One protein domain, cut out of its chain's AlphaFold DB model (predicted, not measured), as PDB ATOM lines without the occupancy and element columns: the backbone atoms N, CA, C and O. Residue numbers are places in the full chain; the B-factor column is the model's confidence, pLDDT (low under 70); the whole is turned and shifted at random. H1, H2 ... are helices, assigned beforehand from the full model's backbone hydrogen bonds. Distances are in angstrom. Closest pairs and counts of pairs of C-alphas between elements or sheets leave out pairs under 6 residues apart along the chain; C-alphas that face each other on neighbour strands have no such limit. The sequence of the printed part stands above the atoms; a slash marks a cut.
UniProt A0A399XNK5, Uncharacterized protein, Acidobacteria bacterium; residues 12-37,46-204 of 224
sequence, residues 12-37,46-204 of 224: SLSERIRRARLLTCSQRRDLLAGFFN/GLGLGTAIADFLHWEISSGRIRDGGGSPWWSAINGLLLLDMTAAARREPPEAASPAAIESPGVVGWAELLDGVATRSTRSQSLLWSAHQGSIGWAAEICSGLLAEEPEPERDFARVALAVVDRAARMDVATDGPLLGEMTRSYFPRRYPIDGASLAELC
ATOM      1  N   SER A  12     177.078 176.542 227.694       79.06
ATOM      2  CA  SER A  12     176.669 177.016 229.019       79.06
ATOM      3  C   SER A  12     175.168 177.343 229.107       79.06
ATOM      4  O   SER A  12     174.485 176.924 230.047       79.06
ATOM      5  N   LEU A  13     174.614 178.019 228.094       83.75
ATOM      6  CA  LEU A  13     173.187 178.353 228.033       83.75
ATOM      7  C   LEU A  13     172.302 177.110 227.866       83.75
ATOM      8  O   LEU A  13     171.307 176.949 228.576       83.75
ATOM      9  N   SER A  14     172.689 176.203 226.966       86.88
ATOM     10  CA  SER A  14     171.967 174.946 226.732       86.88
ATOM     11  C   SER A  14     171.916 174.088 227.997       86.88
ATOM     12  O   SER A  14     170.871 173.535 228.345       86.88
ATOM     13  N   GLU A  15     173.027 174.028 228.733       89.12
ATOM     14  CA  GLU A  15     173.106 173.341 230.017       89.12
ATOM     15  C   GLU A  15     172.212 173.997 231.080       89.12
ATOM     16  O   GLU A  15     171.512 173.299 231.818       89.12
ATOM     17  N   ARG A  16     172.156 175.335 231.136       89.62
ATOM     18  CA  ARG A  16     171.257 176.058 232.048       89.62
ATOM     19  C   ARG A  16     169.785 175.746 231.759       89.62
ATOM     20  O   ARG A  16     169.051 175.410 232.689       89.62
ATOM     21  N   ILE A  17     169.366 175.781 230.491       93.06
ATOM     22  CA  ILE A  17     167.998 175.422 230.071       93.06
ATOM     23  C   ILE A  17     167.697 173.959 230.421       93.06
ATOM     24  O   ILE A  17     166.626 173.644 230.945       93.06
ATOM     25  N   ARG A  18     168.653 173.049 230.191       93.00
ATOM     26  CA  ARG A  18     168.516 171.636 230.566       93.00
ATOM     27  C   ARG A  18     168.299 171.481 232.070       93.00
ATOM     28  O   ARG A  18     167.355 170.807 232.476       93.00
ATOM     29  N   ARG A  19     169.122 172.129 232.902       93.56
ATOM     30  CA  ARG A  19     168.980 172.116 234.367       93.56
ATOM     31  C   ARG A  19     167.633 172.672 234.817       93.56
ATOM     32  O   ARG A  19     166.985 172.043 235.645       93.56
ATOM     33  N   ALA A  20     167.196 173.792 234.241       94.88
ATOM     34  CA  ALA A  20     165.899 174.399 234.534       94.88
ATOM     35  C   ALA A  20     164.736 173.427 234.282       94.88
ATOM     36  O   ALA A  20     163.842 173.296 235.116       94.88
ATOM     37  N   ARG A  21     164.769 172.687 233.168       96.00
ATOM     38  CA  ARG A  21     163.743 171.690 232.823       96.00
ATOM     39  C   ARG A  21     163.750 170.467 233.736       96.00
ATOM     40  O   ARG A  21     162.696 169.887 233.963       96.00
ATOM     41  N   LEU A  22     164.917 170.080 234.247       95.50
ATOM     42  CA  LEU A  22     165.076 168.907 235.114       95.50
ATOM     43  C   LEU A  22     164.654 169.146 236.569       95.50
ATOM     44  O   LEU A  22     164.634 168.192 237.345       95.50
ATOM     45  N   LEU A  23     164.305 170.380 236.947       96.62
ATOM     46  CA  LEU A  23     163.723 170.650 238.258       96.62
ATOM     47  C   LEU A  23     162.366 169.951 238.392       96.62
ATOM     48  O   LEU A  23     161.426 170.245 237.644       96.62
ATOM     49  N   THR A  24     162.271 169.069 239.384       98.06
ATOM     50  CA  THR A  24     161.029 168.380 239.756       98.06
ATOM     51  C   THR A  24     160.002 169.344 240.345       98.06
ATOM     52  O   THR A  24     160.348 170.406 240.868       98.06
ATOM     53  N   CYS A  25     158.728 168.952 240.345       97.81
ATOM     54  CA  CYS A  25     157.655 169.705 240.996       97.81
ATOM     55  C   CYS A  25     157.958 170.006 242.474       97.81
ATOM     56  O   CYS A  25     157.646 171.099 242.943       97.81
ATOM     57  N   SER A  26     158.573 169.064 243.206       97.50
ATOM     58  CA  SER A  26     158.985 169.293 244.601       97.50
ATOM     59  C   SER A  26     160.075 170.353 244.681       97.50
ATOM     60  O   SER A  26     159.880 171.366 245.341       97.50
ATOM     61  N   GLN A  27     161.166 170.184 243.924       96.88
ATOM     62  CA  GLN A  27     162.276 171.140 243.921       96.88
ATOM     63  C   GLN A  27     161.814 172.552 243.567       96.88
ATOM     64  O   GLN A  27     162.285 173.512 244.163       96.88
ATOM     65  N   ARG A  28     160.870 172.698 242.632       97.69
ATOM     66  CA  ARG A  28     160.325 174.012 242.274       97.69
ATOM     67  C   ARG A  28     159.620 174.682 243.445       97.69
ATOM     68  O   ARG A  28     159.869 175.854 243.708       97.69
ATOM     69  N   ARG A  29     158.776 173.934 244.161       96.06
ATOM     70  CA  ARG A  29     158.098 174.437 245.364       96.06
ATOM     71  C   ARG A  29     159.098 174.776 246.461       96.06
ATOM     72  O   ARG A  29     158.980 175.842 247.048       96.06
ATOM     73  N   ASP A  30     160.084 173.913 246.686       94.19
ATOM     74  CA  ASP A  30     161.083 174.086 247.742       94.19
ATOM     75  C   ASP A  30     161.975 175.308 247.481       94.19
ATOM     76  O   ASP A  30     162.210 176.105 248.386       94.19
ATOM     77  N   LEU A  31     162.424 175.506 246.235       94.00
ATOM     78  CA  LEU A  31     163.209 176.680 245.838       94.00
ATOM     79  C   LEU A  31     162.397 177.972 245.977       94.00
ATOM     80  O   LEU A  31     162.899 178.957 246.517       94.00
ATOM     81  N   LEU A  32     161.138 177.964 245.529       94.25
ATOM     82  CA  LEU A  32     160.272 179.135 245.616       94.25
ATOM     83  C   LEU A  32     159.950 179.495 247.073       94.25
ATOM     84  O   LEU A  32     160.072 180.652 247.473       94.25
ATOM     85  N   ALA A  33     159.578 178.493 247.873       91.06
ATOM     86  CA  ALA A  33     159.298 178.662 249.291       91.06
ATOM     87  C   ALA A  33     160.549 179.116 250.049       91.06
ATOM     88  O   ALA A  33     160.456 180.034 250.856       91.06
ATOM     89  N   GLY A  34     161.715 178.531 249.765       89.00
ATOM     90  CA  GLY A  34     162.980 178.927 250.381       89.00
ATOM     91  C   GLY A  34     163.370 180.374 250.073       89.00
ATOM     92  O   GLY A  34     163.925 181.046 250.936       89.00
ATOM     93  N   PHE A  35     163.042 180.882 248.881       90.69
ATOM     94  CA  PHE A  35     163.297 182.280 248.539       90.69
ATOM     95  C   PHE A  35     162.349 183.246 249.264       90.69
ATOM     96  O   PHE A  35     162.809 184.211 249.870       90.69
ATOM     97  N   PHE A  36     161.034 183.000 249.231       88.75
ATOM     98  CA  PHE A  36     160.053 183.939 249.796       88.75
ATOM     99  C   PHE A  36     159.872 183.826 251.312       88.75
ATOM    100  O   PHE A  36     159.588 184.830 251.960       88.75
ATOM    101  N   ASN A  37     160.053 182.642 251.899       81.06
ATOM    102  CA  ASN A  37     159.859 182.425 253.337       81.06
ATOM    103  C   ASN A  37     161.159 182.527 254.149       81.06
ATOM    104  O   ASN A  37     161.111 182.387 255.368       81.06
ATOM    105  N   GLY A  46     159.520 185.997 256.547       68.94
ATOM    106  CA  GLY A  46     159.364 185.892 255.096       68.94
ATOM    107  C   GLY A  46     159.197 187.273 254.447       68.94
ATOM    108  O   GLY A  46     158.790 188.232 255.106       68.94
ATOM    109  N   LEU A  47     159.480 187.378 253.147       80.44
ATOM    110  CA  LEU A  47     159.512 188.656 252.418       80.44
ATOM    111  C   LEU A  47     158.169 189.410 252.445       80.44
ATOM    112  O   LEU A  47     158.137 190.595 252.124       80.44
ATOM    113  N   GLY A  48     157.067 188.735 252.798       80.50
ATOM    114  CA  GLY A  48     155.723 189.318 252.811       80.50
ATOM    115  C   GLY A  48     155.223 189.685 251.412       80.50
ATOM    116  O   GLY A  48     154.373 190.551 251.275       80.50
ATOM    117  N   LEU A  49     155.790 189.057 250.379       84.75
ATOM    118  CA  LEU A  49     155.552 189.308 248.960       84.75
ATOM    119  C   LEU A  49     155.559 187.975 248.201       84.75
ATOM    120  O   LEU A  49     156.037 186.965 248.716       84.75
ATOM    121  N   GLY A  50     155.084 187.976 246.953       87.25
ATOM    122  CA  GLY A  50     155.276 186.844 246.040       87.25
ATOM    123  C   GLY A  50     154.320 185.660 246.209       87.25
ATOM    124  O   GLY A  50     154.473 184.674 245.487       87.25
ATOM    125  N   THR A  51     153.297 185.756 247.067       90.25
ATOM    126  CA  THR A  51     152.213 184.757 247.168       90.25
ATOM    127  C   THR A  51     151.614 184.445 245.793       90.25
ATOM    128  O   THR A  51     151.429 183.285 245.443       90.25
ATOM    129  N   ALA A  52     151.405 185.467 244.959       92.62
ATOM    130  CA  ALA A  52     150.908 185.314 243.595       92.62
ATOM    131  C   ALA A  52     151.811 184.446 242.698       92.62
ATOM    132  O   ALA A  52     151.306 183.703 241.859       92.62
ATOM    133  N   ILE A  53     153.136 184.502 242.877       94.75
ATOM    134  CA  ILE A  53     154.087 183.678 242.113       94.75
ATOM    135  C   ILE A  53     153.981 182.213 242.567       94.75
ATOM    136  O   ILE A  53     154.024 181.302 241.741       94.75
ATOM    137  N   ALA A  54     153.772 181.972 243.866       93.69
ATOM    138  CA  ALA A  54     153.527 180.631 244.400       93.69
ATOM    139  C   ALA A  54     152.189 180.044 243.940       93.69
ATOM    140  O   ALA A  54     152.141 178.882 243.526       93.69
ATOM    141  N   ASP A  55     151.131 180.852 243.936       94.50
ATOM    142  CA  ASP A  55     149.827 180.475 243.392       94.50
ATOM    143  C   ASP A  55     149.922 180.140 241.897       94.50
ATOM    144  O   ASP A  55     149.326 179.159 241.442       94.50
ATOM    145  N   PHE A  56     150.715 180.903 241.140       96.44
ATOM    146  CA  PHE A  56     150.952 180.631 239.727       96.44
ATOM    147  C   PHE A  56     151.701 179.310 239.512       96.44
ATOM    148  O   PHE A  56     151.232 178.475 238.742       96.44
ATOM    149  N   LEU A  57     152.788 179.056 240.254       97.25
ATOM    150  CA  LEU A  57     153.503 177.773 240.204       97.25
ATOM    151  C   LEU A  57     152.580 176.599 240.562       97.25
ATOM    152  O   LEU A  57     152.633 175.536 239.939       97.25
ATOM    153  N   HIS A  58     151.723 176.770 241.572       96.56
ATOM    154  CA  HIS A  58     150.739 175.754 241.926       96.56
ATOM    155  C   HIS A  58     149.798 175.469 240.752       96.56
ATOM    156  O   HIS A  58     149.568 174.301 240.421       96.56
ATOM    157  N   TRP A  59     149.293 176.517 240.098       97.56
ATOM    158  CA  TRP A  59     148.468 176.377 238.906       97.56
ATOM    159  C   TRP A  59     149.222 175.664 237.772       97.56
ATOM    160  O   TRP A  59     148.687 174.678 237.267       97.56
ATOM    161  N   GLU A  60     150.459 176.055 237.444       98.12
ATOM    162  CA  GLU A  60     151.275 175.436 236.382       98.12
ATOM    163  C   GLU A  60     151.440 173.922 236.588       98.12
ATOM    164  O   GLU A  60     151.339 173.130 235.643       98.12
ATOM    165  N   ILE A  61     151.664 173.506 237.839       98.12
ATOM    166  CA  ILE A  61     151.763 172.090 238.199       98.12
ATOM    167  C   ILE A  61     150.392 171.412 238.094       98.12
ATOM    168  O   ILE A  61     150.262 170.355 237.476       98.12
ATOM    169  N   SER A  62     149.353 172.011 238.681       97.56
ATOM    170  CA  SER A  62     148.008 171.425 238.708       97.56
ATOM    171  C   SER A  62     147.383 171.293 237.314       97.56
ATOM    172  O   SER A  62     146.644 170.344 237.062       97.56
ATOM    173  N   SER A  63     147.720 172.199 236.390       97.81
ATOM    174  CA  SER A  63     147.252 172.155 235.009       97.81
ATOM    175  C   SER A  63     148.028 171.154 234.152       97.81
ATOM    176  O   SER A  63     147.660 170.926 233.002       97.81
ATOM    177  N   GLY A  64     149.117 170.580 234.673       98.06
ATOM    178  CA  GLY A  64     149.991 169.652 233.956       98.06
ATOM    179  C   GLY A  64     150.996 170.315 233.010       98.06
ATOM    180  O   GLY A  64     151.626 169.602 232.230       98.06
ATOM    181  N   ARG A  65     151.168 171.646 233.069       98.19
ATOM    182  CA  ARG A  65     152.200 172.363 232.290       98.19
ATOM    183  C   ARG A  65     153.590 172.050 232.813       98.19
ATOM    184  O   ARG A  65     154.504 171.839 232.024       98.19
ATOM    185  N   ILE A  66     153.714 171.944 234.133       98.25
ATOM    186  CA  ILE A  66     154.901 171.433 234.811       98.25
ATOM    187  C   ILE A  66     154.551 170.065 235.398       98.25
ATOM    188  O   ILE A  66     153.700 169.953 236.279       98.25
ATOM    189  N   ARG A  67     155.198 169.006 234.901       96.88
ATOM    190  CA  ARG A  67     155.000 167.634 235.384       96.88
ATOM    191  C   ARG A  67     156.316 166.867 235.352       96.88
ATOM    192  O   ARG A  67     157.006 166.880 234.338       96.88
ATOM    193  N   ASP A  68     156.620 166.125 236.414       94.31
ATOM    194  CA  ASP A  68     157.799 165.256 236.449       94.31
ATOM    195  C   ASP A  68     157.759 164.256 235.275       94.31
ATOM    196  O   ASP A  68     156.811 163.481 235.123       94.31
ATOM    197  N   GLY A  69     158.761 164.324 234.393       88.31
ATOM    198  CA  GLY A  69     158.846 163.479 233.196       88.31
ATOM    199  C   GLY A  69     157.843 163.803 232.075       88.31
ATOM    200  O   GLY A  69     157.626 162.963 231.204       88.31
ATOM    201  N   GLY A  70     157.201 164.977 232.066       93.12
ATOM    202  CA  GLY A  70     156.320 165.393 230.968       93.12
ATOM    203  C   GLY A  70     155.917 166.865 231.027       93.12
ATOM    204  O   GLY A  70     156.685 167.703 231.485       93.12
ATOM    205  N   GLY A  71     154.699 167.169 230.569       96.44
ATOM    206  CA  GLY A  71     154.211 168.546 230.480       96.44
ATOM    207  C   GLY A  71     154.874 169.320 229.343       96.44
ATOM    208  O   GLY A  71     155.382 168.726 228.391       96.44
ATOM    209  N   SER A  72     154.856 170.642 229.457       98.25
ATOM    210  CA  SER A  72     155.439 171.555 228.481       98.25
ATOM    211  C   SER A  72     156.939 171.735 228.718       98.25
ATOM    212  O   SER A  72     157.347 172.156 229.811       98.25
ATOM    213  N   PRO A  73     157.783 171.484 227.699       97.88
ATOM    214  CA  PRO A  73     159.191 171.851 227.741       97.88
ATOM    215  C   PRO A  73     159.406 173.349 227.962       97.88
ATOM    216  O   PRO A  73     160.311 173.715 228.715       97.88
ATOM    217  N   TRP A  74     158.578 174.198 227.341       98.31
ATOM    218  CA  TRP A  74     158.698 175.651 227.427       98.31
ATOM    219  C   TRP A  74     158.346 176.192 228.821       98.31
ATOM    220  O   TRP A  74     159.181 176.860 229.434       98.31
ATOM    221  N   TRP A  75     157.182 175.829 229.378       98.38
ATOM    222  CA  TRP A  75     156.782 176.232 230.736       98.38
ATOM    223  C   TRP A  75     157.777 175.727 231.787       98.38
ATOM    224  O   TRP A  75     158.209 176.480 232.661       98.38
ATOM    225  N   SER A  76     158.226 174.473 231.659       98.31
ATOM    226  CA  SER A  76     159.238 173.903 232.557       98.31
ATOM    227  C   SER A  76     160.564 174.667 232.499       98.31
ATOM    228  O   SER A  76     161.211 174.849 233.536       98.31
ATOM    229  N   ALA A  77     160.978 175.115 231.310       97.75
ATOM    230  CA  ALA A  77     162.203 175.883 231.127       97.75
ATOM    231  C   ALA A  77     162.088 177.289 231.728       97.75
ATOM    232  O   ALA A  77     162.921 177.640 232.557       97.75
ATOM    233  N   ILE A  78     161.052 178.062 231.388       97.31
ATOM    234  CA  ILE A  78     160.899 179.444 231.872       97.31
ATOM    235  C   ILE A  78     160.762 179.500 233.389       97.31
ATOM    236  O   ILE A  78     161.518 180.215 234.047       97.31
ATOM    237  N   ASN A  79     159.853 178.704 233.957       97.94
ATOM    238  CA  ASN A  79     159.686 178.645 235.406       97.94
ATOM    239  C   ASN A  79     160.983 178.167 236.084       97.94
ATOM    240  O   ASN A  79     161.381 178.678 237.127       97.94
ATOM    241  N   GLY A  80     161.688 177.211 235.469       97.19
ATOM    242  CA  GLY A  80     162.934 176.699 236.028       97.19
ATOM    243  C   GLY A  80     164.050 177.741 236.016       97.19
ATOM    244  O   GLY A  80     164.790 177.848 236.987       97.19
ATOM    245  N   LEU A  81     164.156 178.536 234.949       96.12
ATOM    246  CA  LEU A  81     165.130 179.620 234.832       96.12
ATOM    247  C   LEU A  81     164.855 180.738 235.837       96.12
ATOM    248  O   LEU A  81     165.795 181.174 236.495       96.12
ATOM    249  N   LEU A  82     163.587 181.120 236.030       96.88
ATOM    250  CA  LEU A  82     163.173 182.035 237.098       96.88
ATOM    251  C   LEU A  82     163.690 181.558 238.467       96.88
ATOM    252  O   LEU A  82     164.340 182.311 239.187       96.88
ATOM    253  N   LEU A  83     163.464 180.289 238.813       96.12
ATOM    254  CA  LEU A  83     163.896 179.736 240.101       96.12
ATOM    255  C   LEU A  83     165.422 179.653 240.237       96.12
ATOM    256  O   LEU A  83     165.961 179.847 241.330       96.12
ATOM    257  N   LEU A  84     166.131 179.370 239.142       93.50
ATOM    258  CA  LEU A  84     167.592 179.404 239.125       93.50
ATOM    259  C   LEU A  84     168.127 180.831 239.304       93.50
ATOM    260  O   LEU A  84     169.118 180.999 240.013       93.50
ATOM    261  N   ASP A  85     167.480 181.843 238.717       93.50
ATOM    262  CA  ASP A  85     167.836 183.251 238.922       93.50
ATOM    263  C   ASP A  85     167.645 183.661 240.388       93.50
ATOM    264  O   ASP A  85     168.560 184.205 241.004       93.50
ATOM    265  N   MET A  86     166.491 183.319 240.970       93.19
ATOM    266  CA  MET A  86     166.183 183.554 242.385       93.19
ATOM    267  C   MET A  86     167.210 182.881 243.308       93.19
ATOM    268  O   MET A  86     167.698 183.485 244.262       93.19
ATOM    269  N   THR A  87     167.590 181.636 243.007       91.00
ATOM    270  CA  THR A  87     168.582 180.886 243.793       91.00
ATOM    271  C   THR A  87     169.973 181.516 243.708       91.00
ATOM    272  O   THR A  87     170.649 181.639 244.730       91.00
ATOM    273  N   ALA A  88     170.402 181.920 242.509       88.12
ATOM    274  CA  ALA A  88     171.692 182.579 242.306       88.12
ATOM    275  C   ALA A  88     171.757 183.916 243.062       88.12
ATOM    276  O   ALA A  88     172.735 184.180 243.766       88.12
ATOM    277  N   ALA A  89     170.682 184.709 242.996       89.69
ATOM    278  CA  ALA A  89     170.560 185.968 243.724       89.69
ATOM    279  C   ALA A  89     170.608 185.770 245.248       89.69
ATOM    280  O   ALA A  89     171.376 186.442 245.935       89.69
ATOM    281  N   ALA A  90     169.850 184.803 245.781       88.88
ATOM    282  CA  ALA A  90     169.811 184.518 247.218       88.88
ATOM    283  C   ALA A  90     171.168 184.076 247.783       88.88
ATOM    284  O   ALA A  90     171.511 184.403 248.918       88.88
ATOM    285  N   ARG A  91     171.969 183.358 246.991       85.00
ATOM    286  CA  ARG A  91     173.315 182.926 247.389       85.00
ATOM    287  C   ARG A  91     174.375 184.016 247.253       85.00
ATOM    288  O   ARG A  91     175.508 183.784 247.670       85.00
ATOM    289  N   ARG A  92     174.030 185.167 246.660       75.38
ATOM    290  CA  ARG A  92     174.984 186.199 246.228       75.38
ATOM    291  C   ARG A  92     176.176 185.579 245.496       75.38
ATOM    292  O   ARG A  92     177.313 185.975 245.741       75.38
ATOM    293  N   GLU A  93     175.921 184.561 244.664       65.62
ATOM    294  CA  GLU A  93     176.985 183.904 243.901       65.62
ATOM    295  C   GLU A  93     177.712 185.005 243.108       65.62
ATOM    296  O   GLU A  93     177.067 185.687 242.305       65.62
ATOM    297  N   PRO A  94     179.013 185.263 243.371       52.75
ATOM    298  CA  PRO A  94     179.725 186.290 242.635       52.75
ATOM    299  C   PRO A  94     179.695 185.903 241.155       52.75
ATOM    300  O   PRO A  94     179.794 184.707 240.859       52.75
ATOM    301  N   PRO A  95     179.587 186.873 240.228       49.38
ATOM    302  CA  PRO A  95     179.531 186.596 238.796       49.38
ATOM    303  C   PRO A  95     180.591 185.574 238.369       49.38
ATOM    304  O   PRO A  95     180.304 184.618 237.672       49.38
ATOM    305  N   GLU A  96     181.796 185.684 238.917       44.38
ATOM    306  CA  GLU A  96     182.950 184.830 238.624       44.38
ATOM    307  C   GLU A  96     182.805 183.347 239.041       44.38
ATOM    308  O   GLU A  96     183.463 182.489 238.453       44.38
ATOM    309  N   ALA A  97     181.968 183.028 240.037       48.91
ATOM    310  CA  ALA A  97     181.674 181.654 240.477       48.91
ATOM    311  C   ALA A  97     180.369 181.108 239.881       48.91
ATOM    312  O   ALA A  97     180.119 179.898 239.901       48.91
ATOM    313  N   ALA A  98     179.535 182.000 239.352       53.16
ATOM    314  CA  ALA A  98     178.359 181.633 238.602       53.16
ATOM    315  C   ALA A  98     178.804 181.127 237.217       53.16
ATOM    316  O   ALA A  98     179.750 181.633 236.613       53.16
ATOM    317  N   SER A  99     178.138 180.098 236.686       53.75
ATOM    318  CA  SER A  99     178.329 179.725 235.274       53.75
ATOM    319  C   SER A  99     178.178 180.986 234.402       53.75
ATOM    320  O   SER A  99     177.303 181.793 234.711       53.75
ATOM    321  N   PRO A 100     178.945 181.176 233.310       54.22
ATOM    322  CA  PRO A 100     178.835 182.368 232.462       54.22
ATOM    323  C   PRO A 100     177.393 182.710 232.043       54.22
ATOM    324  O   PRO A 100     177.029 183.875 231.972       54.22
ATOM    325  N   ALA A 101     176.528 181.701 231.878       54.25
ATOM    326  CA  ALA A 101     175.113 181.889 231.545       54.25
ATOM    327  C   ALA A 101     174.238 182.388 232.716       54.25
ATOM    328  O   ALA A 101     173.095 182.781 232.510       54.25
ATOM    329  N   ALA A 102     174.720 182.323 233.958       53.25
ATOM    330  CA  ALA A 102     174.084 182.914 235.135       53.25
ATOM    331  C   ALA A 102     174.432 184.402 235.301       53.25
ATOM    332  O   ALA A 102     173.624 185.146 235.842       53.25
ATOM    333  N   ILE A 103     175.606 184.820 234.818       53.28
ATOM    334  CA  ILE A 103     176.105 186.203 234.896       53.28
ATOM    335  C   ILE A 103     175.279 187.152 234.014       53.28
ATOM    336  O   ILE A 103     175.208 188.345 234.288       53.28
ATOM    337  N   GLU A 104     174.635 186.628 232.968       66.00
ATOM    338  CA  GLU A 104     173.983 187.440 231.934       66.00
ATOM    339  C   GLU A 104     172.467 187.627 232.115       66.00
ATOM    340  O   GLU A 104     171.894 188.456 231.412       66.00
ATOM    341  N   SER A 105     171.796 186.910 233.030       78.19
ATOM    342  CA  SER A 105     170.349 187.108 233.227       78.19
ATOM    343  C   SER A 105     170.083 188.418 233.988       78.19
ATOM    344  O   SER A 105     170.475 188.524 235.157       78.19
ATOM    345  N   PRO A 106     169.337 189.385 233.410       84.12
ATOM    346  CA  PRO A 106     168.910 190.592 234.124       84.12
ATOM    347  C   PRO A 106     168.093 190.276 235.385       84.12
ATOM    348  O   PRO A 106     168.059 191.067 236.329       84.12
ATOM    349  N   GLY A 107     167.456 189.100 235.415       88.44
ATOM    350  CA  GLY A 107     166.690 188.615 236.551       88.44
ATOM    351  C   GLY A 107     167.526 188.451 237.817       88.44
ATOM    352  O   GLY A 107     167.086 188.870 238.882       88.44
ATOM    353  N   VAL A 108     168.750 187.912 237.722       90.19
ATOM    354  CA  VAL A 108     169.620 187.690 238.899       90.19
ATOM    355  C   VAL A 108     169.918 189.007 239.616       90.19
ATOM    356  O   VAL A 108     169.809 189.080 240.841       90.19
ATOM    357  N   VAL A 109     170.232 190.059 238.854       90.31
ATOM    358  CA  VAL A 109     170.471 191.405 239.394       90.31
ATOM    359  C   VAL A 109     169.204 191.948 240.052       90.31
ATOM    360  O   VAL A 109     169.253 192.367 241.205       90.31
ATOM    361  N   GLY A 110     168.055 191.867 239.373       93.44
ATOM    362  CA  GLY A 110     166.787 192.347 239.927       93.44
ATOM    363  C   GLY A 110     166.372 191.625 241.215       93.44
ATOM    364  O   GLY A 110     165.903 192.261 242.158       93.44
ATOM    365  N   TRP A 111     166.572 190.306 241.300       94.25
ATOM    366  CA  TRP A 111     166.275 189.546 242.519       94.25
ATOM    367  C   TRP A 111     167.215 189.926 243.667       94.25
ATOM    368  O   TRP A 111     166.762 190.016 244.806       94.25
ATOM    369  N   ALA A 112     168.495 190.199 243.393       91.12
ATOM    370  CA  ALA A 112     169.428 190.695 244.406       91.12
ATOM    371  C   ALA A 112     169.033 192.098 244.903       91.12
ATOM    372  O   ALA A 112     168.994 192.332 246.112       91.12
ATOM    373  N   GLU A 113     168.644 192.997 243.993       92.31
ATOM    374  CA  GLU A 113     168.129 194.329 244.334       92.31
ATOM    375  C   GLU A 113     166.846 194.262 245.173       92.31
ATOM    376  O   GLU A 113     166.686 195.041 246.115       92.31
ATOM    377  N   LEU A 114     165.940 193.321 244.878       93.38
ATOM    378  CA  LEU A 114     164.764 193.075 245.714       93.38
ATOM    379  C   LEU A 114     165.171 192.685 247.138       93.38
ATOM    380  O   LEU A 114     164.631 193.243 248.090       93.38
ATOM    381  N   LEU A 115     166.104 191.741 247.294       91.38
ATOM    382  CA  LEU A 115     166.551 191.282 248.613       91.38
ATOM    383  C   LEU A 115     167.172 192.429 249.426       91.38
ATOM    384  O   LEU A 115     166.834 192.601 250.598       91.38
ATOM    385  N   ASP A 116     168.011 193.257 248.798       89.19
ATOM    386  CA  ASP A 116     168.571 194.458 249.429       89.19
ATOM    387  C   ASP A 116     167.473 195.495 249.761       89.19
ATOM    388  O   ASP A 116     167.479 196.124 250.827       89.19
ATOM    389  N   GLY A 117     166.475 195.643 248.885       86.00
ATOM    390  CA  GLY A 117     165.306 196.498 249.094       86.00
ATOM    391  C   GLY A 117     164.447 196.066 250.285       86.00
ATOM    392  O   GLY A 117     164.070 196.901 251.107       86.00
ATOM    393  N   VAL A 118     164.180 194.766 250.430       86.81
ATOM    394  CA  VAL A 118     163.427 194.222 251.569       86.81
ATOM    395  C   VAL A 118     164.223 194.369 252.864       86.81
ATOM    396  O   VAL A 118     163.670 194.824 253.868       86.81
ATOM    397  N   ALA A 119     165.530 194.083 252.845       84.88
ATOM    398  CA  ALA A 119     166.404 194.255 254.008       84.88
ATOM    399  C   ALA A 119     166.416 195.706 254.527       84.88
ATOM    400  O   ALA A 119     166.485 195.946 255.733       84.88
ATOM    401  N   THR A 120     166.280 196.679 253.623       84.94
ATOM    402  CA  THR A 120     166.200 198.114 253.945       84.94
ATOM    403  C   THR A 120     164.770 198.627 254.151       84.94
ATOM    404  O   THR A 120     164.577 199.828 254.347       84.94
ATOM    405  N   ARG A 121     163.760 197.740 254.157       84.75
ATOM    406  CA  ARG A 121     162.323 198.065 254.281       84.75
ATOM    407  C   ARG A 121     161.857 199.105 253.259       84.75
ATOM    408  O   ARG A 121     161.063 199.996 253.563       84.75
ATOM    409  N   SER A 122     162.366 198.997 252.038       85.81
ATOM    410  CA  SER A 122     162.023 199.890 250.943       85.81
ATOM    411  C   SER A 122     160.532 199.811 250.611       85.81
ATOM    412  O   SER A 122     159.977 198.727 250.403       85.81
ATOM    413  N   THR A 123     159.892 200.970 250.450       88.69
ATOM    414  CA  THR A 123     158.518 201.074 249.928       88.69
ATOM    415  C   THR A 123     158.406 200.638 248.465       88.69
ATOM    416  O   THR A 123     157.301 200.465 247.964       88.69
ATOM    417  N   ARG A 124     159.539 200.426 247.780       93.38
ATOM    418  CA  ARG A 124     159.610 199.978 246.382       93.38
ATOM    419  C   ARG A 124     159.699 198.457 246.232       93.38
ATOM    420  O   ARG A 124     159.918 197.988 245.122       93.38
ATOM    421  N   SER A 125     159.566 197.684 247.313       92.06
ATOM    422  CA  SER A 125     159.783 196.228 247.274       92.06
ATOM    423  C   SER A 125     158.842 195.509 246.292       92.06
ATOM    424  O   SER A 125     159.282 194.610 245.584       92.06
ATOM    425  N   GLN A 126     157.585 195.951 246.156       94.69
ATOM    426  CA  GLN A 126     156.656 195.394 245.161       94.69
ATOM    427  C   GLN A 126     157.104 195.688 243.718       94.69
ATOM    428  O   GLN A 126     157.142 194.776 242.888       94.69
ATOM    429  N   SER A 127     157.534 196.919 243.432       96.00
ATOM    430  CA  SER A 127     158.016 197.286 242.098       96.00
ATOM    431  C   SER A 127     159.350 196.607 241.760       96.00
ATOM    432  O   SER A 127     159.568 196.214 240.615       96.00
ATOM    433  N   LEU A 128     160.236 196.428 242.749       96.19
ATOM    434  CA  LEU A 128     161.481 195.664 242.600       96.19
ATOM    435  C   LEU A 128     161.191 194.192 242.292       96.19
ATOM    436  O   LEU A 128     161.811 193.630 241.392       96.19
ATOM    437  N   LEU A 129     160.203 193.589 242.964       96.38
ATOM    438  CA  LEU A 129     159.759 192.225 242.678       96.38
ATOM    439  C   LEU A 129     159.260 192.099 241.241       96.38
ATOM    440  O   LEU A 129     159.677 191.184 240.532       96.38
ATOM    441  N   TRP A 130     158.412 193.022 240.782       97.50
ATOM    442  CA  TRP A 130     157.941 193.002 239.399       97.50
ATOM    443  C   TRP A 130     159.071 193.193 238.392       97.50
ATOM    444  O   TRP A 130     159.102 192.483 237.390       97.50
ATOM    445  N   SER A 131     160.018 194.092 238.669       96.38
ATOM    446  CA  SER A 131     161.193 194.306 237.820       96.38
ATOM    447  C   SER A 131     162.048 193.042 237.708       96.38
ATOM    448  O   SER A 131     162.388 192.623 236.602       96.38
ATOM    449  N   ALA A 132     162.336 192.384 238.834       96.31
ATOM    450  CA  ALA A 132     163.082 191.129 238.874       96.31
ATOM    451  C   ALA A 132     162.361 190.004 238.115       96.31
ATOM    452  O   ALA A 132     162.950 189.331 237.270       96.31
ATOM    453  N   HIS A 133     161.056 189.857 238.358       97.31
ATOM    454  CA  HIS A 133     160.217 188.866 237.696       97.31
ATOM    455  C   HIS A 133     160.149 189.081 236.180       97.31
ATOM    456  O   HIS A 133     160.337 188.134 235.420       97.31
ATOM    457  N   GLN A 134     159.916 190.316 235.721       96.50
ATOM    458  CA  GLN A 134     159.905 190.649 234.293       96.50
ATOM    459  C   GLN A 134     161.278 190.431 233.650       96.50
ATOM    460  O   GLN A 134     161.346 189.897 232.546       96.50
ATOM    461  N   GLY A 135     162.366 190.768 234.352       94.94
ATOM    462  CA  GLY A 135     163.731 190.499 233.897       94.94
ATOM    463  C   GLY A 135     163.991 189.007 233.680       94.94
ATOM    464  O   GLY A 135     164.425 188.616 232.598       94.94
ATOM    465  N   SER A 136     163.666 188.165 234.669       95.75
ATOM    466  CA  SER A 136     163.815 186.706 234.563       95.75
ATOM    467  C   SER A 136     162.933 186.102 233.472       95.75
ATOM    468  O   SER A 136     163.417 185.346 232.633       95.75
ATOM    469  N   ILE A 137     161.633 186.415 233.470       95.94
ATOM    470  CA  ILE A 137     160.673 185.798 232.548       95.94
ATOM    471  C   ILE A 137     160.875 186.286 231.115       95.94
ATOM    472  O   ILE A 137     160.833 185.472 230.196       95.94
ATOM    473  N   GLY A 138     161.121 187.583 230.913       94.88
ATOM    474  CA  GLY A 138     161.360 188.157 229.590       94.88
ATOM    475  C   GLY A 138     162.599 187.555 228.933       94.88
ATOM    476  O   GLY A 138     162.516 187.051 227.812       94.88
ATOM    477  N   TRP A 139     163.715 187.509 229.666       94.12
ATOM    478  CA  TRP A 139     164.941 186.876 229.184       94.12
ATOM    479  C   TRP A 139     164.741 185.378 228.918       94.12
ATOM    480  O   TRP A 139     165.091 184.888 227.845       94.12
ATOM    481  N   ALA A 140     164.108 184.651 229.847       95.25
ATOM    482  CA  ALA A 140     163.828 183.226 229.684       95.25
ATOM    483  C   ALA A 140     162.938 182.930 228.462       95.25
ATOM    484  O   ALA A 140     163.184 181.953 227.752       95.25
ATOM    485  N   ALA A 141     161.929 183.765 228.195       96.06
ATOM    486  CA  ALA A 141     161.044 183.627 227.042       96.06
ATOM    487  C   ALA A 141     161.781 183.810 225.712       96.06
ATOM    488  O   ALA A 141     161.512 183.070 224.764       96.06
ATOM    489  N   GLU A 142     162.732 184.744 225.654       94.81
ATOM    490  CA  GLU A 142     163.568 184.973 224.477       94.81
ATOM    491  C   GLU A 142     164.464 183.761 224.185       94.81
ATOM    492  O   GLU A 142     164.381 183.165 223.104       94.81
ATOM    493  N   ILE A 143     165.256 183.326 225.171       94.06
ATOM    494  CA  ILE A 143     166.206 182.219 224.981       94.06
ATOM    495  C   ILE A 143     165.515 180.858 224.799       94.06
ATOM    496  O   ILE A 143     166.082 179.957 224.184       94.06
ATOM    497  N   CYS A 144     164.288 180.695 225.308       96.00
ATOM    498  CA  CYS A 144     163.493 179.474 225.155       96.00
ATOM    499  C   CYS A 144     162.505 179.539 223.979       96.00
ATOM    500  O   CYS A 144     161.662 178.652 223.853       96.00
ATOM    501  N   SER A 145     162.588 180.543 223.102       96.25
ATOM    502  CA  SER A 145     161.674 180.701 221.955       96.25
ATOM    503  C   SER A 145     161.626 179.476 221.029       96.25
ATOM    504  O   SER A 145     160.560 179.140 220.515       96.25
ATOM    505  N   GLY A 146     162.741 178.751 220.883       97.06
ATOM    506  CA  GLY A 146     162.779 177.475 220.160       97.06
ATOM    507  C   GLY A 146     161.864 176.408 220.775       97.06
ATOM    508  O   GLY A 146     161.126 175.754 220.047       97.06
ATOM    509  N   LEU A 147     161.825 176.301 222.109       97.88
ATOM    510  CA  LEU A 147     160.915 175.384 222.809       97.88
ATOM    511  C   LEU A 147     159.453 175.816 222.653       97.88
ATOM    512  O   LEU A 147     158.578 174.966 222.543       97.88
ATOM    513  N   LEU A 148     159.182 177.127 222.610       98.12
ATOM    514  CA  LEU A 148     157.827 177.629 222.361       98.12
ATOM    515  C   LEU A 148     157.339 177.242 220.966       98.12
ATOM    516  O   LEU A 148     156.168 176.926 220.793       98.12
ATOM    517  N   ALA A 149     158.215 177.277 219.960       98.00
ATOM    518  CA  ALA A 149     157.855 176.932 218.588       98.00
ATOM    519  C   ALA A 149     157.397 175.468 218.443       98.00
ATOM    520  O   ALA A 149     156.585 175.171 217.565       98.00
ATOM    521  N   GLU A 150     157.871 174.581 219.321       97.50
ATOM    522  CA  GLU A 150     157.489 173.165 219.379       97.50
ATOM    523  C   GLU A 150     156.131 172.928 220.067       97.50
ATOM    524  O   GLU A 150     155.538 171.862 219.898       97.50
ATOM    525  N   GLU A 151     155.607 173.905 220.816       98.12
ATOM    526  CA  GLU A 151     154.301 173.789 221.472       98.12
ATOM    527  C   GLU A 151     153.143 173.815 220.456       98.12
ATOM    528  O   GLU A 151     153.244 174.475 219.411       98.12
ATOM    529  N   PRO A 152     152.001 173.166 220.759       97.56
ATOM    530  CA  PRO A 152     150.778 173.294 219.972       97.56
ATOM    531  C   PRO A 152     150.344 174.753 219.815       97.56
ATOM    532  O   PRO A 152     150.496 175.559 220.731       97.56
ATOM    533  N   GLU A 153     149.744 175.095 218.673       97.69
ATOM    534  CA  GLU A 153     149.342 176.475 218.371       97.69
ATOM    535  C   GLU A 153     148.478 177.131 219.463       97.69
ATOM    536  O   GLU A 153     148.868 178.214 219.909       97.69
ATOM    537  N   PRO A 154     147.422 176.481 220.000       97.69
ATOM    538  CA  PRO A 154     146.644 177.077 221.085       97.69
ATOM    539  C   PRO A 154     147.474 177.357 222.344       97.69
ATOM    540  O   PRO A 154     147.234 178.336 223.046       97.69
ATOM    541  N   GLU A 155     148.477 176.523 222.631       98.19
ATOM    542  CA  GLU A 155     149.349 176.708 223.790       98.19
ATOM    543  C   GLU A 155     150.339 177.856 223.570       98.19
ATOM    544  O   GLU A 155     150.596 178.625 224.494       98.19
ATOM    545  N   ARG A 156     150.839 178.038 222.341       98.38
ATOM    546  CA  ARG A 156     151.659 179.209 221.989       98.38
ATOM    547  C   ARG A 156     150.882 180.509 222.135       98.38
ATOM    548  O   ARG A 156     151.422 181.492 222.636       98.38
ATOM    549  N   ASP A 157     149.627 180.524 221.705       98.06
ATOM    550  CA  ASP A 157     148.757 181.689 221.864       98.06
ATOM    551  C   ASP A 157     148.461 181.958 223.335       98.06
ATOM    552  O   ASP A 157     148.591 183.092 223.801       98.06
ATOM    553  N   PHE A 158     148.163 180.908 224.097       97.88
ATOM    554  CA  PHE A 158     147.974 181.017 225.534       97.88
ATOM    555  C   PHE A 158     149.223 181.547 226.257       97.88
ATOM    556  O   PHE A 158     149.105 182.446 227.088       97.88
ATOM    557  N   ALA A 159     150.419 181.064 225.917       97.88
ATOM    558  CA  ALA A 159     151.680 181.568 226.455       97.88
ATOM    559  C   ALA A 159     151.832 183.085 226.243       97.88
ATOM    560  O   ALA A 159     152.186 183.808 227.176       97.88
ATOM    561  N   ARG A 160     151.493 183.595 225.050       97.19
ATOM    562  CA  ARG A 160     151.503 185.043 224.764       97.19
ATOM    563  C   ARG A 160     150.491 185.805 225.615       97.19
ATOM    564  O   ARG A 160     150.821 186.865 226.141       97.19
ATOM    565  N   VAL A 161     149.282 185.265 225.778       96.19
ATOM    566  CA  VAL A 161     148.246 185.858 226.639       96.19
ATOM    567  C   VAL A 161     148.716 185.910 228.093       96.19
ATOM    568  O   VAL A 161     148.626 186.961 228.723       96.19
ATOM    569  N   ALA A 162     149.262 184.814 228.620       96.12
ATOM    570  CA  ALA A 162     149.773 184.750 229.983       96.12
ATOM    571  C   ALA A 162     150.895 185.775 230.214       96.12
ATOM    572  O   ALA A 162     150.826 186.540 231.176       96.12
ATOM    573  N   LEU A 163     151.873 185.862 229.302       96.06
ATOM    574  CA  LEU A 163     152.937 186.869 229.368       96.06
ATOM    575  C   LEU A 163     152.374 188.299 229.358       96.06
ATOM    576  O   LEU A 163     152.781 189.114 230.182       96.06
ATOM    577  N   ALA A 164     151.394 188.596 228.499       95.00
ATOM    578  CA  ALA A 164     150.756 189.913 228.439       95.00
ATOM    579  C   ALA A 164     149.977 190.266 229.723       95.00
ATOM    580  O   ALA A 164     149.976 191.423 230.154       95.00
ATOM    581  N   VAL A 165     149.326 189.284 230.358       93.62
ATOM    582  CA  VAL A 165     148.639 189.470 231.649       93.62
ATOM    583  C   VAL A 165     149.643 189.807 232.752       93.62
ATOM    584  O   VAL A 165     149.429 190.769 233.493       93.62
ATOM    585  N   VAL A 166     150.751 189.067 232.840       94.19
ATOM    586  CA  VAL A 166     151.809 189.304 233.837       94.19
ATOM    587  C   VAL A 166     152.479 190.665 233.611       94.19
ATOM    588  O   VAL A 166     152.668 191.426 234.557       94.19
ATOM    589  N   ASP A 167     152.800 191.012 232.367       95.06
ATOM    590  CA  ASP A 167     153.360 192.313 231.982       95.06
ATOM    591  C   ASP A 167     152.422 193.484 232.341       95.06
ATOM    592  O   ASP A 167     152.848 194.503 232.894       95.06
ATOM    593  N   ARG A 168     151.108 193.328 232.139       94.25
ATOM    594  CA  ARG A 168     150.123 194.316 232.601       94.25
ATOM    595  C   ARG A 168     150.092 194.441 234.126       94.25
ATOM    596  O   ARG A 168     150.054 195.569 234.615       94.25
ATOM    597  N   ALA A 169     150.102 193.329 234.860       94.00
ATOM    598  CA  ALA A 169     150.121 193.346 236.323       94.00
ATOM    599  C   ALA A 169     151.377 194.050 236.862       94.00
ATOM    600  O   ALA A 169     151.271 194.882 237.762       94.00
ATOM    601  N   ALA A 170     152.533 193.803 236.240       95.19
ATOM    602  CA  ALA A 170     153.789 194.469 236.565       95.19
ATOM    603  C   ALA A 170     153.738 195.983 236.319       95.19
ATOM    604  O   ALA A 170     154.098 196.759 237.199       95.19
ATOM    605  N   ARG A 171     153.227 196.434 235.162       95.88
ATOM    606  CA  ARG A 171     153.059 197.875 234.876       95.88
ATOM    607  C   ARG A 171     152.136 198.594 235.855       95.88
ATOM    608  O   ARG A 171     152.294 199.791 236.071       95.88
ATOM    609  N   MET A 172     151.142 197.885 236.379       95.38
ATOM    610  CA  MET A 172     150.191 198.415 237.354       95.38
ATOM    611  C   MET A 172     150.677 198.266 238.803       95.38
ATOM    612  O   MET A 172     149.940 198.642 239.709       95.38
ATOM    613  N   ASP A 173     151.878 197.718 239.012       95.94
ATOM    614  CA  ASP A 173     152.465 197.420 240.321       95.94
ATOM    615  C   ASP A 173     151.494 196.664 241.246       95.94
ATOM    616  O   ASP A 173     151.344 196.973 242.428       95.94
ATOM    617  N   VAL A 174     150.761 195.692 240.682       94.94
ATOM    618  CA  VAL A 174     149.714 194.968 241.417       94.94
ATOM    619  C   VAL A 174     150.334 194.226 242.597       94.94
ATOM    620  O   VAL A 174     151.345 193.542 242.444       94.94
ATOM    621  N   ALA A 175     149.707 194.337 243.767       94.25
ATOM    622  CA  ALA A 175     150.150 193.654 244.973       94.25
ATOM    623  C   ALA A 175     150.191 192.124 244.778       94.25
ATOM    624  O   ALA A 175     149.259 191.525 244.235       94.25
ATOM    625  N   THR A 176     151.285 191.496 245.214       94.06
ATOM    626  CA  THR A 176     151.545 190.051 245.046       94.06
ATOM    627  C   THR A 176     151.366 189.238 246.324       94.06
ATOM    628  O   THR A 176     151.494 188.017 246.288       94.06
ATOM    629  N   ASP A 177     151.091 189.898 247.442       90.31
ATOM    630  CA  ASP A 177     150.848 189.318 248.763       90.31
ATOM    631  C   ASP A 177     149.371 188.948 248.992       90.31
ATOM    632  O   ASP A 177     149.071 188.050 249.779       90.31
ATOM    633  N   GLY A 178     148.454 189.604 248.275       85.69
ATOM    634  CA  GLY A 178     147.014 189.352 248.317       85.69
ATOM    635  C   GLY A 178     146.515 188.225 247.393       85.69
ATOM    636  O   GLY A 178     147.227 187.766 246.498       85.69
ATOM    637  N   PRO A 179     145.245 187.801 247.549       87.88
ATOM    638  CA  PRO A 179     144.679 186.667 246.813       87.88
ATOM    639  C   PRO A 179     144.306 186.984 245.357       87.88
ATOM    640  O   PRO A 179     144.100 186.059 244.574       87.88
ATOM    641  N   LEU A 180     144.222 188.268 244.982       89.81
ATOM    642  CA  LEU A 180     143.648 188.734 243.713       89.81
ATOM    643  C   LEU A 180     144.240 188.024 242.487       89.81
ATOM    644  O   LEU A 180     143.502 187.485 241.665       89.81
ATOM    645  N   LEU A 181     145.568 188.014 242.358       91.00
ATOM    646  CA  LEU A 181     146.233 187.426 241.192       91.00
ATOM    647  C   LEU A 181     146.044 185.906 241.141       91.00
ATOM    648  O   LEU A 181     145.752 185.363 240.078       91.00
ATOM    649  N   GLY A 182     146.121 185.229 242.288       89.75
ATOM    650  CA  GLY A 182     145.860 183.795 242.378       89.75
ATOM    651  C   GLY A 182     144.416 183.430 242.030       89.75
ATOM    652  O   GLY A 182     144.168 182.454 241.320       89.75
ATOM    653  N   GLU A 183     143.445 184.228 242.477       91.62
ATOM    654  CA  GLU A 183     142.033 184.068 242.116       91.62
ATOM    655  C   GLU A 183     141.798 184.297 240.624       91.62
ATOM    656  O   GLU A 183     141.086 183.508 239.997       91.62
ATOM    657  N   MET A 184     142.437 185.312 240.034       89.94
ATOM    658  CA  MET A 184     142.393 185.541 238.590       89.94
ATOM    659  C   MET A 184     142.958 184.345 237.818       89.94
ATOM    660  O   MET A 184     142.303 183.852 236.900       89.94
ATOM    661  N   THR A 185     144.120 183.819 238.214       92.69
ATOM    662  CA  THR A 185     144.688 182.616 237.592       92.69
ATOM    663  C   THR A 185     143.719 181.438 237.700       92.69
ATOM    664  O   THR A 185     143.389 180.823 236.692       92.69
ATOM    665  N   ARG A 186     143.173 181.146 238.887       89.69
ATOM    666  CA  ARG A 186     142.239 180.019 239.078       89.69
ATOM    667  C   ARG A 186     140.926 180.155 238.301       89.69
ATOM    668  O   ARG A 186     140.330 179.134 237.944       89.69
ATOM    669  N   SER A 187     140.465 181.387 238.095       88.38
ATOM    670  CA  SER A 187     139.174 181.676 237.464       88.38
ATOM    671  C   SER A 187     139.254 181.679 235.944       88.38
ATOM    672  O   SER A 187     138.342 181.174 235.298       88.38
ATOM    673  N   TYR A 188     140.338 182.215 235.380       89.12
ATOM    674  CA  TYR A 188     140.442 182.432 233.938       89.12
ATOM    675  C   TYR A 188     141.392 181.460 233.245       89.12
ATOM    676  O   TYR A 188     141.167 181.116 232.088       89.12
ATOM    677  N   PHE A 189     142.462 181.013 233.907       94.19
ATOM    678  CA  PHE A 189     143.495 180.258 233.207       94.19
ATOM    679  C   PHE A 189     143.072 178.793 232.994       94.19
ATOM    680  O   PHE A 189     142.455 178.172 233.867       94.19
ATOM    681  N   PRO A 190     143.440 178.198 231.846       94.94
ATOM    682  CA  PRO A 190     143.059 176.838 231.481       94.94
ATOM    683  C   PRO A 190     143.609 175.809 232.471       94.94
ATOM    684  O   PRO A 190     144.782 175.822 232.846       94.94
ATOM    685  N   ARG A 191     142.761 174.848 232.842       94.75
ATOM    686  CA  ARG A 191     143.066 173.827 233.861       94.75
ATOM    687  C   ARG A 191     143.786 172.593 233.327       94.75
ATOM    688  O   ARG A 191     144.043 171.671 234.092       94.75
ATOM    689  N   ARG A 192     144.050 172.527 232.024       96.06
ATOM    690  CA  ARG A 192     144.697 171.380 231.385       96.06
ATOM    691  C   ARG A 192     145.754 171.839 230.394       96.06
ATOM    692  O   ARG A 192     145.640 172.913 229.803       96.06
ATOM    693  N   TYR A 193     146.765 170.995 230.258       96.88
ATOM    694  CA  TYR A 193     147.801 171.072 229.250       96.88
ATOM    695  C   TYR A 193     147.678 169.876 228.287       96.88
ATOM    696  O   TYR A 193     147.530 168.742 228.764       96.88
ATOM    697  N   PRO A 194     147.785 170.100 226.965       97.31
ATOM    698  CA  PRO A 194     147.762 171.416 226.321       97.31
ATOM    699  C   PRO A 194     146.369 172.056 226.420       97.31
ATOM    700  O   PRO A 194     145.370 171.363 226.624       97.31
ATOM    701  N   ILE A 195     146.302 173.380 226.294       97.38
ATOM    702  CA  ILE A 195     145.027 174.079 226.092       97.38
ATOM    703  C   ILE A 195     144.427 173.705 224.723       97.38
ATOM    704  O   ILE A 195     145.154 173.525 223.744       97.38
ATOM    705  N   ASP A 196     143.100 173.595 224.641       95.62
ATOM    706  CA  ASP A 196     142.379 173.473 223.370       95.62
ATOM    707  C   ASP A 196     141.870 174.835 222.864       95.62
ATOM    708  O   ASP A 196     141.838 175.832 223.587       95.62
ATOM    709  N   GLY A 197     141.477 174.894 221.588       94.19
ATOM    710  CA  GLY A 197     141.032 176.145 220.966       94.19
ATOM    711  C   GLY A 197     139.767 176.744 221.594       94.19
ATOM    712  O   GLY A 197     139.622 177.963 221.613       94.19
ATOM    713  N   ALA A 198     138.871 175.915 222.143       94.06
ATOM    714  CA  ALA A 198     137.654 176.391 222.800       94.06
ATOM    715  C   ALA A 198     137.981 177.078 224.134       94.06
ATOM    716  O   ALA A 198     137.570 178.213 224.362       94.06
ATOM    717  N   SER A 199     138.814 176.440 224.957       94.44
ATOM    718  CA  SER A 199     139.303 176.985 226.225       94.44
ATOM    719  C   SER A 199     140.106 178.273 226.015       94.44
ATOM    720  O   SER A 199     140.018 179.202 226.817       94.44
ATOM    721  N   LEU A 200     140.881 178.359 224.925       95.06
ATOM    722  CA  LEU A 200     141.586 179.587 224.551       95.06
ATOM    723  C   LEU A 200     140.610 180.718 224.202       95.06
ATOM    724  O   LEU A 200     140.796 181.851 224.646       95.06
ATOM    725  N   ALA A 201     139.569 180.423 223.421       93.19
ATOM    726  CA  ALA A 201     138.558 181.408 223.054       93.19
ATOM    727  C   ALA A 201     137.794 181.926 224.286       93.19
ATOM    728  O   ALA A 201     137.598 183.136 224.414       93.19
ATOM    729  N   GLU A 202     137.429 181.036 225.213       92.38
ATOM    730  CA  GLU A 202     136.794 181.389 226.489       92.38
ATOM    731  C   GLU A 202     137.683 182.309 227.338       92.38
ATOM    732  O   GLU A 202     137.216 183.341 227.824       92.38
ATOM    733  N   LEU A 203     138.978 181.993 227.458       92.81
ATOM    734  CA  LEU A 203     139.950 182.847 228.147       92.81
ATOM    735  C   LEU A 203     140.003 184.251 227.527       92.81
ATOM    736  O   LEU A 203     139.916 185.251 228.242       92.81
ATOM    737  N   CYS A 204     140.147 184.335 226.203       92.00
ATOM    738  CA  CYS A 204     140.236 185.612 225.497       92.00
ATOM    739  C   CYS A 204     138.968 186.458 225.680       92.00
ATOM    740  O   CYS A 204     139.070 187.665 225.912       92.00
TER     741      CYS A 204
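Overview. This is residues 12 to 37 and 46 to 204 of the 224 residues of an uncharacterized protein of Acidobacteria bacterium (UniProt A0A399XNK5). Two rows of helices, nearly aligned within each row, spread from H4 near the middle: H2, H3 and H10 make one row, and H6, H7, H9 and H11 make the other. H1 crosses H4 and the short H5 packs on H1. The printed part has 185 residues with eleven named helices, H1 to H11 in chain order, and no named strand; the class is all helix. It is compact, with a radius of gyration of the C-alphas of 15.7 A and spans of 47 by 36 by 26 A.

Arrangement. Start at H7, residues 125 to 143, which forms a helical hairpin with H6, residues 106 to 119: they touch at a shallow tilt of 15 degrees, opposite ways, the closest C-alphas being those of Gly 107 and Ser 136, 4.0 A apart. With residues 127 to 134 alone, H7 touches H9, residues 153 to 171, closest at the C-alphas of Trp 130 and Ala 170, 5.2 A. Look next at C-alphas 154 and 197, 5.7 A apart, the closest of H9 and H11, residues 197 to 204, which touch. The hub is H4, residues 73 to 90; its residues 77 to 85 alone touch H7 at a steep tilt of 46 degrees, with C-alphas 78 and 140 closest at 5.3 A. H1, residues 12 to 22, touches H4 about perpendicular, at 74 degrees, C-alphas 20 and 80 being closest at 4.0 A. H5, residues 100 to 103, touches H1, closest at C-alphas 101 and 13, 5.3 A. H8, residues 145 to 150, only just touches H4, with 3 pairs of C-alphas within 8 A, the closest being 74 and 147 at 5.1 A. H2, residues 25 to 36, touches H4, closest at C-alphas 31 and 83, 6.5 A. H3, residues 51 to 62, touches H2 at 1 degree, a shallow tilt, opposite ways, closest at C-alphas 61 and 25, 6.9 A. H10, residues 180 to 188, touches H3, closest at C-alphas 182 and 55, 5.3 A. H3 and H9 are apart. Every O i to N i+4 pair is within hydrogen-bond range in H1, H2, H3, H4, H6, H7, H9, H10 and H11; H8 has 1 of 2, and H5 is too short for such a pair.

Along the chain. Find C-alpha 125 at (159.783, 196.228, 247.274); from there H7 runs 27.1 A to C-alpha 143. H9 measures 27.3 A, H4 25.5 A and H6 20.4 A. H1 begins at C-alpha 12, (176.669, 177.016, 229.019), and H11 ends at C-alpha 204, (140.236, 185.612, 225.497).

Size, cuts and confidence. The two C-alphas farthest apart, those of Glu 96 and Ala 198, are 48.7 A apart. Residues 38 to 45 are not printed; C-alphas 37 and 46 are 3.9 A apart across the cut. No link printed whole is long. Mean pLDDT of the printed part is 90.7; residue 46 and residues 93 to 104 are under 70.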